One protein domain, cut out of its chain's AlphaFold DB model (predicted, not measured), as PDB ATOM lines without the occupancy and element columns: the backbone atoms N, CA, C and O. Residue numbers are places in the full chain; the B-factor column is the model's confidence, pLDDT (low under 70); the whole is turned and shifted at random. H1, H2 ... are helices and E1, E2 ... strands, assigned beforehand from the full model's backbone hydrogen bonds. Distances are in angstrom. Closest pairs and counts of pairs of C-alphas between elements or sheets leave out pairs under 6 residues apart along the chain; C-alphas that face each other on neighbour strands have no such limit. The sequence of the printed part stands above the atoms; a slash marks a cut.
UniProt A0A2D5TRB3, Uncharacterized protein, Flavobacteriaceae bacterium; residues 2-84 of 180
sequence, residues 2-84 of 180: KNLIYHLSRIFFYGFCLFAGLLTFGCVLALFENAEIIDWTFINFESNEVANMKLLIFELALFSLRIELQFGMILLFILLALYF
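Overview. This is residues 2 to 84 of the 180 residues of an uncharacterized protein of Flavobacteriaceae bacterium (UniProt A0A2D5TRB3). A long helix, H1, crosses one face of a small three-stranded sheet with its later part, while residues 2 to 15 stick out as a free arm; the short helix H2 folds back beside residues 20 to 27 of H1. The printed part has 83 residues, with two named helices and three named strands in the order H1 E1 E2 E3 H2; the class is mixed. The sheet, E1 - E2 - E3, is antiparallel. The whole is loose, with a radius of gyration of the C-alphas of 15.5 A, and spans 51 by 26 by 23 A.

Arrangement. Start with H1, residues 2 to 34: it is on the sheet of E1, residues 43 to 48, E2, residues 53 to 60, and E3, residues 65 to 70, in two layers, a helix on one face of a sheet. Its height over the sheet is 11.0 A. It runs across the strands, at 75 degrees to E1 on the local plane; the closest C-alphas of the two are those of Ala 30 and Ile 43, 6.6 A apart. The strands form a meander, each the antiparallel neighbour of the one before. In the hairpin E1 and E2, find N 48 and O 53 within hydrogen-bond range at 2.9 A; in the hairpin E2 and E3, N 56 and O 69 at 2.8 A. H2, residues 73 to 84, touches residues 20 to 27 of H1 alone, opposite ways at a shallow tilt of 24 degrees; the closest C-alphas are those of Ala 20 and Leu 82, 6.3 A. In H1 and H2 every O i to N i+4 pair is within hydrogen-bond range.

Along the chain. Find C-alpha 2 at (12.554, -28.785, 44.658); H1 runs 47.8 A from there to C-alpha 34. E2 is 22.3 A long. H2 runs 16.7 A to C-alpha 84 at (18.436, -33.933, 20.539).

Size, cuts and confidence. The C-alphas of Lys 2 and Glu 49 are the two farthest apart, 52.0 A. The printed part has no cut and no long link. Look for pLDDT under 70 at residues 38 to 71 and 73.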
ATOM      1  N   LYS A   2      11.703 -29.361  45.729       76.81
ATOM      2  CA  LYS A   2      12.554 -28.785  44.658       76.81
ATOM      3  C   LYS A   2      13.841 -29.588  44.390       76.81
ATOM      4  O   LYS A   2      14.106 -29.955  43.251       76.81
ATOM      5  N   ASN A   3      14.556 -29.976  45.449       83.00
ATOM      6  CA  ASN A   3      15.772 -30.796  45.336       83.00
ATOM      7  C   ASN A   3      15.498 -32.183  44.739       83.00
ATOM      8  O   ASN A   3      16.297 -32.679  43.954       83.00
ATOM      9  N   LEU A   4      14.349 -32.790  45.063       86.38
ATOM     10  CA  LEU A   4      13.962 -34.095  44.524       86.38
ATOM     11  C   LEU A   4      13.782 -34.025  43.003       86.38
ATOM     12  O   LEU A   4      14.346 -34.845  42.288       86.38
ATOM     13  N   ILE A   5      13.050 -33.019  42.511       85.62
ATOM     14  CA  ILE A   5      12.808 -32.825  41.073       85.62
ATOM     15  C   ILE A   5      14.127 -32.571  40.333       85.62
ATOM     16  O   ILE A   5      14.377 -33.170  39.287       85.62
ATOM     17  N   TYR A   6      15.015 -31.755  40.907       87.69
ATOM     18  CA  TYR A   6      16.348 -31.544  40.349       87.69
ATOM     19  C   TYR A   6      17.158 -32.849  40.271       87.69
ATOM     20  O   TYR A   6      17.681 -33.180  39.205       87.69
ATOM     21  N   HIS A   7      17.222 -33.637  41.348       88.44
ATOM     22  CA  HIS A   7      17.943 -34.913  41.339       88.44
ATOM     23  C   HIS A   7      17.357 -35.913  40.341       88.44
ATOM     24  O   HIS A   7      18.126 -36.548  39.619       88.44
ATOM     25  N   LEU A   8      16.029 -36.001  40.234       87.75
ATOM     26  CA  LEU A   8      15.367 -36.822  39.220       87.75
ATOM     27  C   LEU A   8      15.769 -36.384  37.809       87.75
ATOM     28  O   LEU A   8      16.232 -37.213  37.031       87.75
ATOM     29  N   SER A   9      15.694 -35.086  37.494       84.69
ATOM     30  CA  SER A   9      16.102 -34.571  36.177       84.69
ATOM     31  C   SER A   9      17.566 -34.882  35.845       84.69
ATOM     32  O   SER A   9      17.902 -35.198  34.705       84.69
ATOM     33  N   ARG A  10      18.439 -34.869  36.858       89.62
ATOM     34  CA  ARG A  10      19.853 -35.212  36.719       89.62
ATOM     35  C   ARG A  10      20.057 -36.707  36.452       89.62
ATOM     36  O   ARG A  10      20.891 -37.051  35.619       89.62
ATOM     37  N   ILE A  11      19.307 -37.575  37.133       90.00
ATOM     38  CA  ILE A  11      19.318 -39.025  36.887       90.00
ATOM     39  C   ILE A  11      18.843 -39.316  35.461       90.00
ATOM     40  O   ILE A  11      19.526 -40.045  34.749       90.00
ATOM     41  N   PHE A  12      17.742 -38.699  35.020       86.19
ATOM     42  CA  PHE A  12      17.256 -38.842  33.644       86.19
ATOM     43  C   PHE A  12      18.295 -38.390  32.619       86.19
ATOM     44  O   PHE A  12      18.562 -39.123  31.674       86.19
ATOM     45  N   PHE A  13      18.937 -37.238  32.833       89.06
ATOM     46  CA  PHE A  13      20.004 -36.765  31.952       89.06
ATOM     47  C   PHE A  13      21.159 -37.770  31.841       89.06
ATOM     48  O   PHE A  13      21.511 -38.173  30.735       89.06
ATOM     49  N   TYR A  14      21.731 -38.213  32.965       89.69
ATOM     50  CA  TYR A  14      22.865 -39.140  32.928       89.69
ATOM     51  C   TYR A  14      22.485 -40.523  32.398       89.69
ATOM     52  O   TYR A  14      23.247 -41.098  31.625       89.69
ATOM     53  N   GLY A  15      21.312 -41.036  32.773       86.25
ATOM     54  CA  GLY A  15      20.797 -42.298  32.249       86.25
ATOM     55  C   GLY A  15      20.606 -42.240  30.736       86.25
ATOM     56  O   GLY A  15      21.035 -43.147  30.026       86.25
ATOM     57  N   PHE A  16      20.056 -41.136  30.228       86.38
ATOM     58  CA  PHE A  16      19.877 -40.938  28.795       86.38
ATOM     59  C   PHE A  16      21.216 -40.777  28.061       86.38
ATOM     60  O   PHE A  16      21.399 -41.365  27.002       86.38
ATOM     61  N   CYS A  17      22.185 -40.045  28.622       87.25
ATOM     62  CA  CYS A  17      23.533 -39.957  28.051       87.25
ATOM     63  C   CYS A  17      24.237 -41.317  27.992       87.25
ATOM     64  O   CYS A  17      24.891 -41.609  26.994       87.25
ATOM     65  N   LEU A  18      24.100 -42.144  29.033       87.81
ATOM     66  CA  LEU A  18      24.652 -43.498  29.041       87.81
ATOM     67  C   LEU A  18      24.005 -44.350  27.946       87.81
ATOM     68  O   LEU A  18      24.715 -44.958  27.151       87.81
ATOM     69  N   PHE A  19      22.674 -44.344  27.870       84.19
ATOM     70  CA  PHE A  19      21.935 -45.047  26.825       84.19
ATOM     71  C   PHE A  19      22.352 -44.582  25.422       84.19
ATOM     72  O   PHE A  19      22.654 -45.411  24.566       84.19
ATOM     73  N   ALA A  20      22.455 -43.269  25.208       86.19
ATOM     74  CA  ALA A  20      22.890 -42.700  23.940       86.19
ATOM     75  C   ALA A  20      24.321 -43.096  23.581       86.19
ATOM     76  O   ALA A  20      24.580 -43.483  22.447       86.19
ATOM     77  N   GLY A  21      25.238 -43.047  24.547       85.88
ATOM     78  CA  GLY A  21      26.621 -43.471  24.356       85.88
ATOM     79  C   GLY A  21      26.724 -44.947  23.982       85.88
ATOM     80  O   GLY A  21      27.433 -45.278  23.035       85.88
ATOM     81  N   LEU A  22      25.982 -45.820  24.673       84.31
ATOM     82  CA  LEU A  22      25.928 -47.251  24.364       84.31
ATOM     83  C   LEU A  22      25.365 -47.506  22.965       84.31
ATOM     84  O   LEU A  22      25.936 -48.300  22.219       84.31
ATOM     85  N   LEU A  23      24.292 -46.808  22.583       83.31
ATOM     86  CA  LEU A  23      23.700 -46.972  21.260       83.31
ATOM     87  C   LEU A  23      24.625 -46.459  20.155       83.31
ATOM     88  O   LEU A  23      24.822 -47.157  19.165       83.31
ATOM     89  N   THR A  24      25.229 -45.279  20.324       84.81
ATOM     90  CA  THR A  24      26.211 -44.742  19.374       84.81
ATOM     91  C   THR A  24      27.403 -45.677  19.243       84.81
ATOM     92  O   THR A  24      27.833 -45.954  18.126       84.81
ATOM     93  N   PHE A  25      27.926 -46.181  20.363       83.88
ATOM     94  CA  PHE A  25      29.016 -47.147  20.354       83.88
ATOM     95  C   PHE A  25      28.624 -48.391  19.559       83.88
ATOM     96  O   PHE A  25      29.335 -48.752  18.627       83.88
ATOM     97  N   GLY A  26      27.449 -48.961  19.832       78.38
ATOM     98  CA  GLY A  26      26.890 -50.043  19.030       78.38
ATOM     99  C   GLY A  26      26.851 -49.704  17.538       78.38
ATOM    100  O   GLY A  26      27.385 -50.446  16.719       78.38
ATOM    101  N   CYS A  27      26.283 -48.556  17.167       78.50
ATOM    102  CA  CYS A  27      26.184 -48.130  15.768       78.50
ATOM    103  C   CYS A  27      27.557 -48.040  15.082       78.50
ATOM    104  O   CYS A  27      27.695 -48.442  13.931       78.50
ATOM    105  N   VAL A  28      28.573 -47.529  15.781       81.25
ATOM    106  CA  VAL A  28      29.947 -47.448  15.268       81.25
ATOM    107  C   VAL A  28      30.531 -48.840  15.046       81.25
ATOM    108  O   VAL A  28      31.119 -49.091  13.998       81.25
ATOM    109  N   LEU A  29      30.337 -49.760  15.989       76.56
ATOM    110  CA  LEU A  29      30.785 -51.145  15.840       76.56
ATOM    111  C   LEU A  29      30.122 -51.832  14.646       76.56
ATOM    112  O   LEU A  29      30.804 -52.468  13.849       76.56
ATOM    113  N   ALA A  30      28.820 -51.618  14.465       72.44
ATOM    114  CA  ALA A  30      28.086 -52.134  13.320       72.44
ATOM    115  C   ALA A  30      28.619 -51.577  11.989       72.44
ATOM    116  O   ALA A  30      28.676 -52.288  10.989       72.44
ATOM    117  N   LEU A  31      29.056 -50.313  11.955       76.50
ATOM    118  CA  LEU A  31      29.713 -49.754  10.771       76.50
ATOM    119  C   LEU A  31      31.060 -50.432  10.481       76.50
ATOM    120  O   LEU A  31      31.351 -50.686   9.314       76.50
ATOM    121  N   PHE A  32      31.859 -50.735  11.509       75.88
ATOM    122  CA  PHE A  32      33.134 -51.447  11.348       75.88
ATOM    123  C   PHE A  32      32.947 -52.885  10.860       75.88
ATOM    124  O   PHE A  32      33.689 -53.326   9.983       75.88
ATOM    125  N   GLU A  33      31.948 -53.590  11.382       72.00
ATOM    126  CA  GLU A  33      31.630 -54.952  10.956       72.00
ATOM    127  C   GLU A  33      31.070 -54.996   9.531       72.00
ATOM    128  O   GLU A  33      31.527 -55.780   8.706       72.00
ATOM    129  N   ASN A  34      30.168 -54.073   9.177       72.12
ATOM    130  CA  ASN A  34      29.672 -53.968   7.802       72.12
ATOM    131  C   ASN A  34      30.767 -53.554   6.797       72.12
ATOM    132  O   ASN A  34      30.603 -53.774   5.600       72.12
ATOM    133  N   ALA A  35      31.858 -52.937   7.259       78.25
ATOM    134  CA  ALA A  35      33.039 -52.644   6.449       78.25
ATOM    135  C   ALA A  35      34.047 -53.812   6.397       78.25
ATOM    136  O   ALA A  35      35.131 -53.634   5.847       78.25
ATOM    137  N   GLU A  36      33.707 -54.971   6.976       77.75
ATOM    138  CA  GLU A  36      34.545 -56.179   7.061       77.75
ATOM    139  C   GLU A  36      35.889 -55.947   7.783       77.75
ATOM    140  O   GLU A  36      36.861 -56.675   7.584       77.75
ATOM    141  N   ILE A  37      35.967 -54.920   8.641       75.94
ATOM    142  CA  ILE A  37      37.190 -54.569   9.387       75.94
ATOM    143  C   ILE A  37      37.322 -55.436  10.648       75.94
ATOM    144  O   ILE A  37      38.430 -55.717  11.104       75.94
ATOM    145  N   ILE A  38      36.190 -55.829  11.236       69.75
ATOM    146  CA  ILE A  38      36.088 -56.581  12.490       69.75
ATOM    147  C   ILE A  38      34.972 -57.619  12.319       69.75
ATOM    148  O   ILE A  38      33.941 -57.292  11.748       69.75
ATOM    149  N   ASP A  39      35.167 -58.835  12.825       67.56
ATOM    150  CA  ASP A  39      34.144 -59.888  12.888       67.56
ATOM    151  C   ASP A  39      33.788 -60.130  14.364       67.56
ATOM    152  O   ASP A  39      34.620 -60.630  15.132       67.56
ATOM    153  N   TRP A  40      32.607 -59.675  14.797       66.19
ATOM    154  CA  TRP A  40      32.175 -59.703  16.197       66.19
ATOM    155  C   TRP A  40      30.845 -60.433  16.381       66.19
ATOM    156  O   TRP A  40      29.832 -60.100  15.793       66.19
ATOM    157  N   THR A  41      30.804 -61.357  17.341       64.12
ATOM    158  CA  THR A  41      29.641 -62.219  17.627       64.12
ATOM    159  C   THR A  41      28.452 -61.530  18.313       64.12
ATOM    160  O   THR A  41      27.464 -62.194  18.612       64.12
ATOM    161  N   PHE A  42      28.544 -60.239  18.647       60.22
ATOM    162  CA  PHE A  42      27.504 -59.511  19.401       60.22
ATOM    163  C   PHE A  42      26.587 -58.656  18.526       60.22
ATOM    164  O   PHE A  42      25.607 -58.093  19.024       60.22
ATOM    165  N   ILE A  43      26.929 -58.515  17.251       61.41
ATOM    166  CA  ILE A  43      26.198 -57.724  16.278       61.41
ATOM    167  C   ILE A  43      25.820 -58.696  15.176       61.41
ATOM    168  O   ILE A  43      26.672 -59.356  14.602       61.41
ATOM    169  N   ASN A  44      24.523 -58.836  14.932       64.69
ATOM    170  CA  ASN A  44      24.030 -59.662  13.843       64.69
ATOM    171  C   ASN A  44      23.286 -58.770  12.858       64.69
ATOM    172  O   ASN A  44      22.422 -57.972  13.242       64.69
ATOM    173  N   PHE A  45      23.619 -58.929  11.580       63.78
ATOM    174  CA  PHE A  45      22.861 -58.344  10.487       63.78
ATOM    175  C   PHE A  45      21.856 -59.366   9.974       63.78
ATOM    176  O   PHE A  45      22.232 -60.344   9.333       63.78
ATOM    177  N   GLU A  46      20.572 -59.127  10.226       66.25
ATOM    178  CA  GLU A  46      19.503 -59.941   9.649       66.25
ATOM    179  C   GLU A  46      18.963 -59.232   8.400       66.25
ATOM    180  O   GLU A  46      18.652 -58.035   8.419       66.25
ATOM    181  N   SER A  47      18.901 -59.932   7.267       57.25
ATOM    182  CA  SER A  47      18.319 -59.376   6.046       57.25
ATOM    183  C   SER A  47      16.800 -59.374   6.166       57.25
ATOM    184  O   SER A  47      16.180 -60.434   6.218       57.25
ATOM    185  N   ASN A  48      16.181 -58.193   6.167       58.41
ATOM    186  CA  ASN A  48      14.731 -58.099   6.081       58.41
ATOM    187  C   ASN A  48      14.311 -58.150   4.606       58.41
ATOM    188  O   ASN A  48      14.347 -57.131   3.907       58.41
ATOM    189  N   GLU A  49      13.915 -59.338   4.140       53.09
ATOM    190  CA  GLU A  49      13.488 -59.581   2.752       53.09
ATOM    191  C   GLU A  49      12.285 -58.718   2.334       53.09
ATOM    192  O   GLU A  49      12.135 -58.392   1.159       53.09
ATOM    193  N   VAL A  50      11.455 -58.278   3.287       54.72
ATOM    194  CA  VAL A  50      10.266 -57.451   3.013       54.72
ATOM    195  C   VAL A  50      10.640 -55.996   2.714       54.72
ATOM    196  O   VAL A  50       9.940 -55.316   1.966       54.72
ATOM    197  N   ALA A  51      11.745 -55.506   3.280       54.72
ATOM    198  CA  ALA A  51      12.148 -54.103   3.189       54.72
ATOM    199  C   ALA A  51      13.372 -53.862   2.289       54.72
ATOM    200  O   ALA A  51      13.723 -52.705   2.072       54.72
ATOM    201  N   ASN A  52      14.033 -54.913   1.777       55.00
ATOM    202  CA  ASN A  52      15.361 -54.823   1.142       55.00
ATOM    203  C   ASN A  52      16.381 -54.062   2.016       55.00
ATOM    204  O   ASN A  52      17.207 -53.298   1.514       55.00
ATOM    205  N   MET A  53      16.310 -54.231   3.339       56.81
ATOM    206  CA  MET A  53      17.157 -53.516   4.300       56.81
ATOM    207  C   MET A  53      17.832 -54.483   5.272       56.81
ATOM    208  O   MET A  53      17.269 -55.518   5.629       56.81
ATOM    209  N   LYS A  54      19.035 -54.118   5.728       62.53
ATOM    210  CA  LYS A  54      19.721 -54.814   6.823       62.53
ATOM    211  C   LYS A  54      19.152 -54.328   8.159       62.53
ATOM    212  O   LYS A  54      19.109 -53.122   8.410       62.53
ATOM    213  N   LEU A  55      18.717 -55.254   9.004       62.22
ATOM    214  CA  LEU A  55      18.413 -55.000  10.409       62.22
ATOM    215  C   LEU A  55      19.692 -55.181  11.220       62.22
ATOM    216  O   LEU A  55      20.383 -56.183  11.081       62.22
ATOM    217  N   LEU A  56      19.990 -54.204  12.062       65.69
ATOM    218  CA  LEU A  56      21.022 -54.268  13.077       65.69
ATOM    219  C   LEU A  56      20.390 -54.765  14.371       65.69
ATOM    220  O   LEU A  56      19.493 -54.108  14.905       65.69
ATOM    221  N   ILE A  57      20.865 -55.906  14.864       66.25
ATOM    222  CA  ILE A  57      20.389 -56.508  16.105       66.25
ATOM    223  C   ILE A  57      21.503 -56.416  17.143       66.25
ATOM    224  O   ILE A  57      22.566 -57.011  16.971       66.25
ATOM    225  N   PHE A  58      21.248 -55.678  18.227       65.00
ATOM    226  CA  PHE A  58      22.081 -55.737  19.429       65.00
ATOM    227  C   PHE A  58      21.506 -56.742  20.407       65.00
ATOM    228  O   PHE A  58      20.377 -56.564  20.872       65.00
ATOM    229  N   GLU A  59      22.314 -57.733  20.771       63.75
ATOM    230  CA  GLU A  59      22.001 -58.673  21.841       63.75
ATOM    231  C   GLU A  59      22.938 -58.434  23.028       63.75
ATOM    232  O   GLU A  59      24.102 -58.838  23.034       63.75
ATOM    233  N   LEU A  60      22.433 -57.775  24.077       61.12
ATOM    234  CA  LEU A  60      23.134 -57.756  25.361       61.12
ATOM    235  C   LEU A  60      22.764 -59.011  26.158       61.12
ATOM    236  O   LEU A  60      21.718 -59.061  26.812       61.12
ATOM    237  N   ALA A  61      23.671 -59.992  26.164       52.91
ATOM    238  CA  ALA A  61      23.513 -61.270  26.866       52.91
ATOM    239  C   ALA A  61      23.162 -61.126  28.362       52.91
ATOM    240  O   ALA A  61      22.497 -61.987  28.929       52.91
ATOM    241  N   LEU A  62      23.560 -60.021  29.007       55.94
ATOM    242  CA  LEU A  62      23.300 -59.787  30.430       55.94
ATOM    243  C   LEU A  62      21.844 -59.389  30.747       55.94
ATOM    244  O   LEU A  62      21.413 -59.543  31.886       55.94
ATOM    245  N   PHE A  63      21.098 -58.858  29.769       56.94
ATOM    246  CA  PHE A  63      19.769 -58.266  29.995       56.94
ATOM    247  C   PHE A  63      18.668 -58.813  29.079       56.94
ATOM    248  O   PHE A  63      17.533 -58.356  29.180       56.94
ATOM    249  N   SER A  64      18.972 -59.772  28.191       61.53
ATOM    250  CA  SER A  64      18.035 -60.244  27.148       61.53
ATOM    251  C   SER A  64      17.398 -59.089  26.356       61.53
ATOM    252  O   SER A  64      16.252 -59.162  25.919       61.53
ATOM    253  N   LEU A  65      18.132 -57.984  26.219       59.84
ATOM    254  CA  LEU A  65      17.677 -56.803  25.508       59.84
ATOM    255  C   LEU A  65      18.007 -57.004  24.028       59.84
ATOM    256  O   LEU A  65      19.188 -57.027  23.676       59.84
ATOM    257  N   ARG A  66      16.970 -57.141  23.197       65.62
ATOM    258  CA  ARG A  66      17.073 -57.145  21.734       65.62
ATOM    259  C   ARG A  66      16.658 -55.772  21.222       65.62
ATOM    260  O   ARG A  66      15.508 -55.371  21.396       65.62
ATOM    261  N   ILE A  67      17.596 -55.040  20.630       66.75
ATOM    262  CA  ILE A  67      17.301 -53.780  19.938       66.75
ATOM    263  C   ILE A  67      17.447 -54.035  18.444       66.75
ATOM    264  O   ILE A  67      18.536 -54.369  17.986       66.75
ATOM    265  N   GLU A  68      16.356 -53.845  17.709       67.06
ATOM    266  CA  GLU A  68      16.304 -53.979  16.254       67.06
ATOM    267  C   GLU A  68      16.278 -52.588  15.617       67.06
ATOM    268  O   GLU A  68      15.370 -51.790  15.864       67.06
ATOM    269  N   LEU A  69      17.286 -52.275  14.806       66.06
ATOM    270  CA  LEU A  69      17.408 -50.988  14.124       66.06
ATOM    271  C   LEU A  69      17.527 -51.197  12.623       66.06
ATOM    272  O   LEU A  69      18.296 -52.028  12.156       66.06
ATOM    273  N   GLN A  70      16.813 -50.395  11.844       69.19
ATOM    274  CA  GLN A  70      16.982 -50.396  10.395       69.19
ATOM    275  C   GLN A  70      18.286 -49.674  10.031       69.19
ATOM    276  O   GLN A  70      18.468 -48.493  10.345       69.19
ATOM    277  N   PHE A  71      19.205 -50.391   9.386       66.00
ATOM    278  CA  PHE A  71      20.516 -49.870   9.010       66.00
ATOM    279  C   PHE A  71      20.404 -48.969   7.768       66.00
ATOM    280  O   PHE A  71      19.755 -49.331   6.788       66.00
ATOM    281  N   GLY A  72      21.022 -47.783   7.800       70.12
ATOM    282  CA  GLY A  72      20.966 -46.790   6.715       70.12
ATOM    283  C   GLY A  72      20.632 -45.379   7.209       70.12
ATOM    284  O   GLY A  72      20.940 -45.024   8.344       70.12
ATOM    285  N   MET A  73      19.976 -44.561   6.374       67.81
ATOM    286  CA  MET A  73      19.609 -43.173   6.727       67.81
ATOM    287  C   MET A  73      18.746 -43.083   7.993       67.81
ATOM    288  O   MET A  73      18.857 -42.122   8.751       67.81
ATOM    289  N   ILE A  74      17.927 -44.103   8.251       74.69
ATOM    290  CA  ILE A  74      17.074 -44.201   9.442       74.69
ATOM    291  C   ILE A  74      17.916 -44.226  10.724       74.69
ATOM    292  O   ILE A  74      17.570 -43.547  11.689       74.69
ATOM    293  N   LEU A  75      19.069 -44.903  10.711       76.69
ATOM    294  CA  LEU A  75      20.004 -44.929  11.836       76.69
ATOM    295  C   LEU A  75      20.498 -43.523  12.197       76.69
ATOM    296  O   LEU A  75      20.523 -43.151  13.368       76.69
ATOM    297  N   LEU A  76      20.839 -42.715  11.188       79.50
ATOM    298  CA  LEU A  76      21.290 -41.338  11.390       79.50
ATOM    299  C   LEU A  76      20.183 -40.465  11.994       79.50
ATOM    300  O   LEU A  76      20.455 -39.682  12.903       79.50
ATOM    301  N   PHE A  77      18.932 -40.631  11.553       81.38
ATOM    302  CA  PHE A  77      17.790 -39.932  12.152       81.38
ATOM    303  C   PHE A  77      17.536 -40.353  13.604       81.38
ATOM    304  O   PHE A  77      17.251 -39.492  14.437       81.38
ATOM    305  N   ILE A  78      17.678 -41.642  13.928       82.44
ATOM    306  CA  ILE A  78      17.542 -42.148  15.304       82.44
ATOM    307  C   ILE A  78      18.634 -41.560  16.200       82.44
ATOM    308  O   ILE A  78      18.324 -41.044  17.273       82.44
ATOM    309  N   LEU A  79      19.892 -41.569  15.750       85.12
ATOM    310  CA  LEU A  79      21.000 -40.964  16.491       85.12
ATOM    311  C   LEU A  79      20.788 -39.463  16.686       85.12
ATOM    312  O   LEU A  79      20.964 -38.959  17.794       85.12
ATOM    313  N   LEU A  80      20.357 -38.747  15.644       87.00
ATOM    314  CA  LEU A  80      20.066 -37.318  15.733       87.00
ATOM    315  C   LEU A  80      18.954 -37.028  16.752       87.00
ATOM    316  O   LEU A  80      19.104 -36.121  17.573       87.00
ATOM    317  N   ALA A  81      17.872 -37.809  16.737       86.62
ATOM    318  CA  ALA A  81      16.794 -37.696  17.717       86.62
ATOM    319  C   ALA A  81      17.299 -37.971  19.140       86.62
ATOM    320  O   ALA A  81      16.975 -37.237  20.073       86.62
ATOM    321  N   LEU A  82      18.154 -38.978  19.311       88.50
ATOM    322  CA  LEU A  82      18.792 -39.266  20.589       88.50
ATOM    323  C   LEU A  82      19.645 -38.097  21.078       88.50
ATOM    324  O   LEU A  82      19.461 -37.636  22.200       88.50
ATOM    325  N   TYR A  83      20.536 -37.558  20.251       89.81
ATOM    326  CA  TYR A  83      21.349 -36.409  20.649       89.81
ATOM    327  C   TYR A  83      20.501 -35.176  20.964       89.81
ATOM    328  O   TYR A  83      20.797 -34.464  21.928       89.81
ATOM    329  N   PHE A  84      19.415 -34.963  20.219       90.75
ATOM    330  CA  PHE A  84      18.436 -33.933  20.539       90.75
ATOM    331  C   PHE A  84      17.862 -34.126  21.949       90.75
ATOM    332  O   PHE A  84      17.901 -33.193  22.752       90.75
TER     333      PHE A  84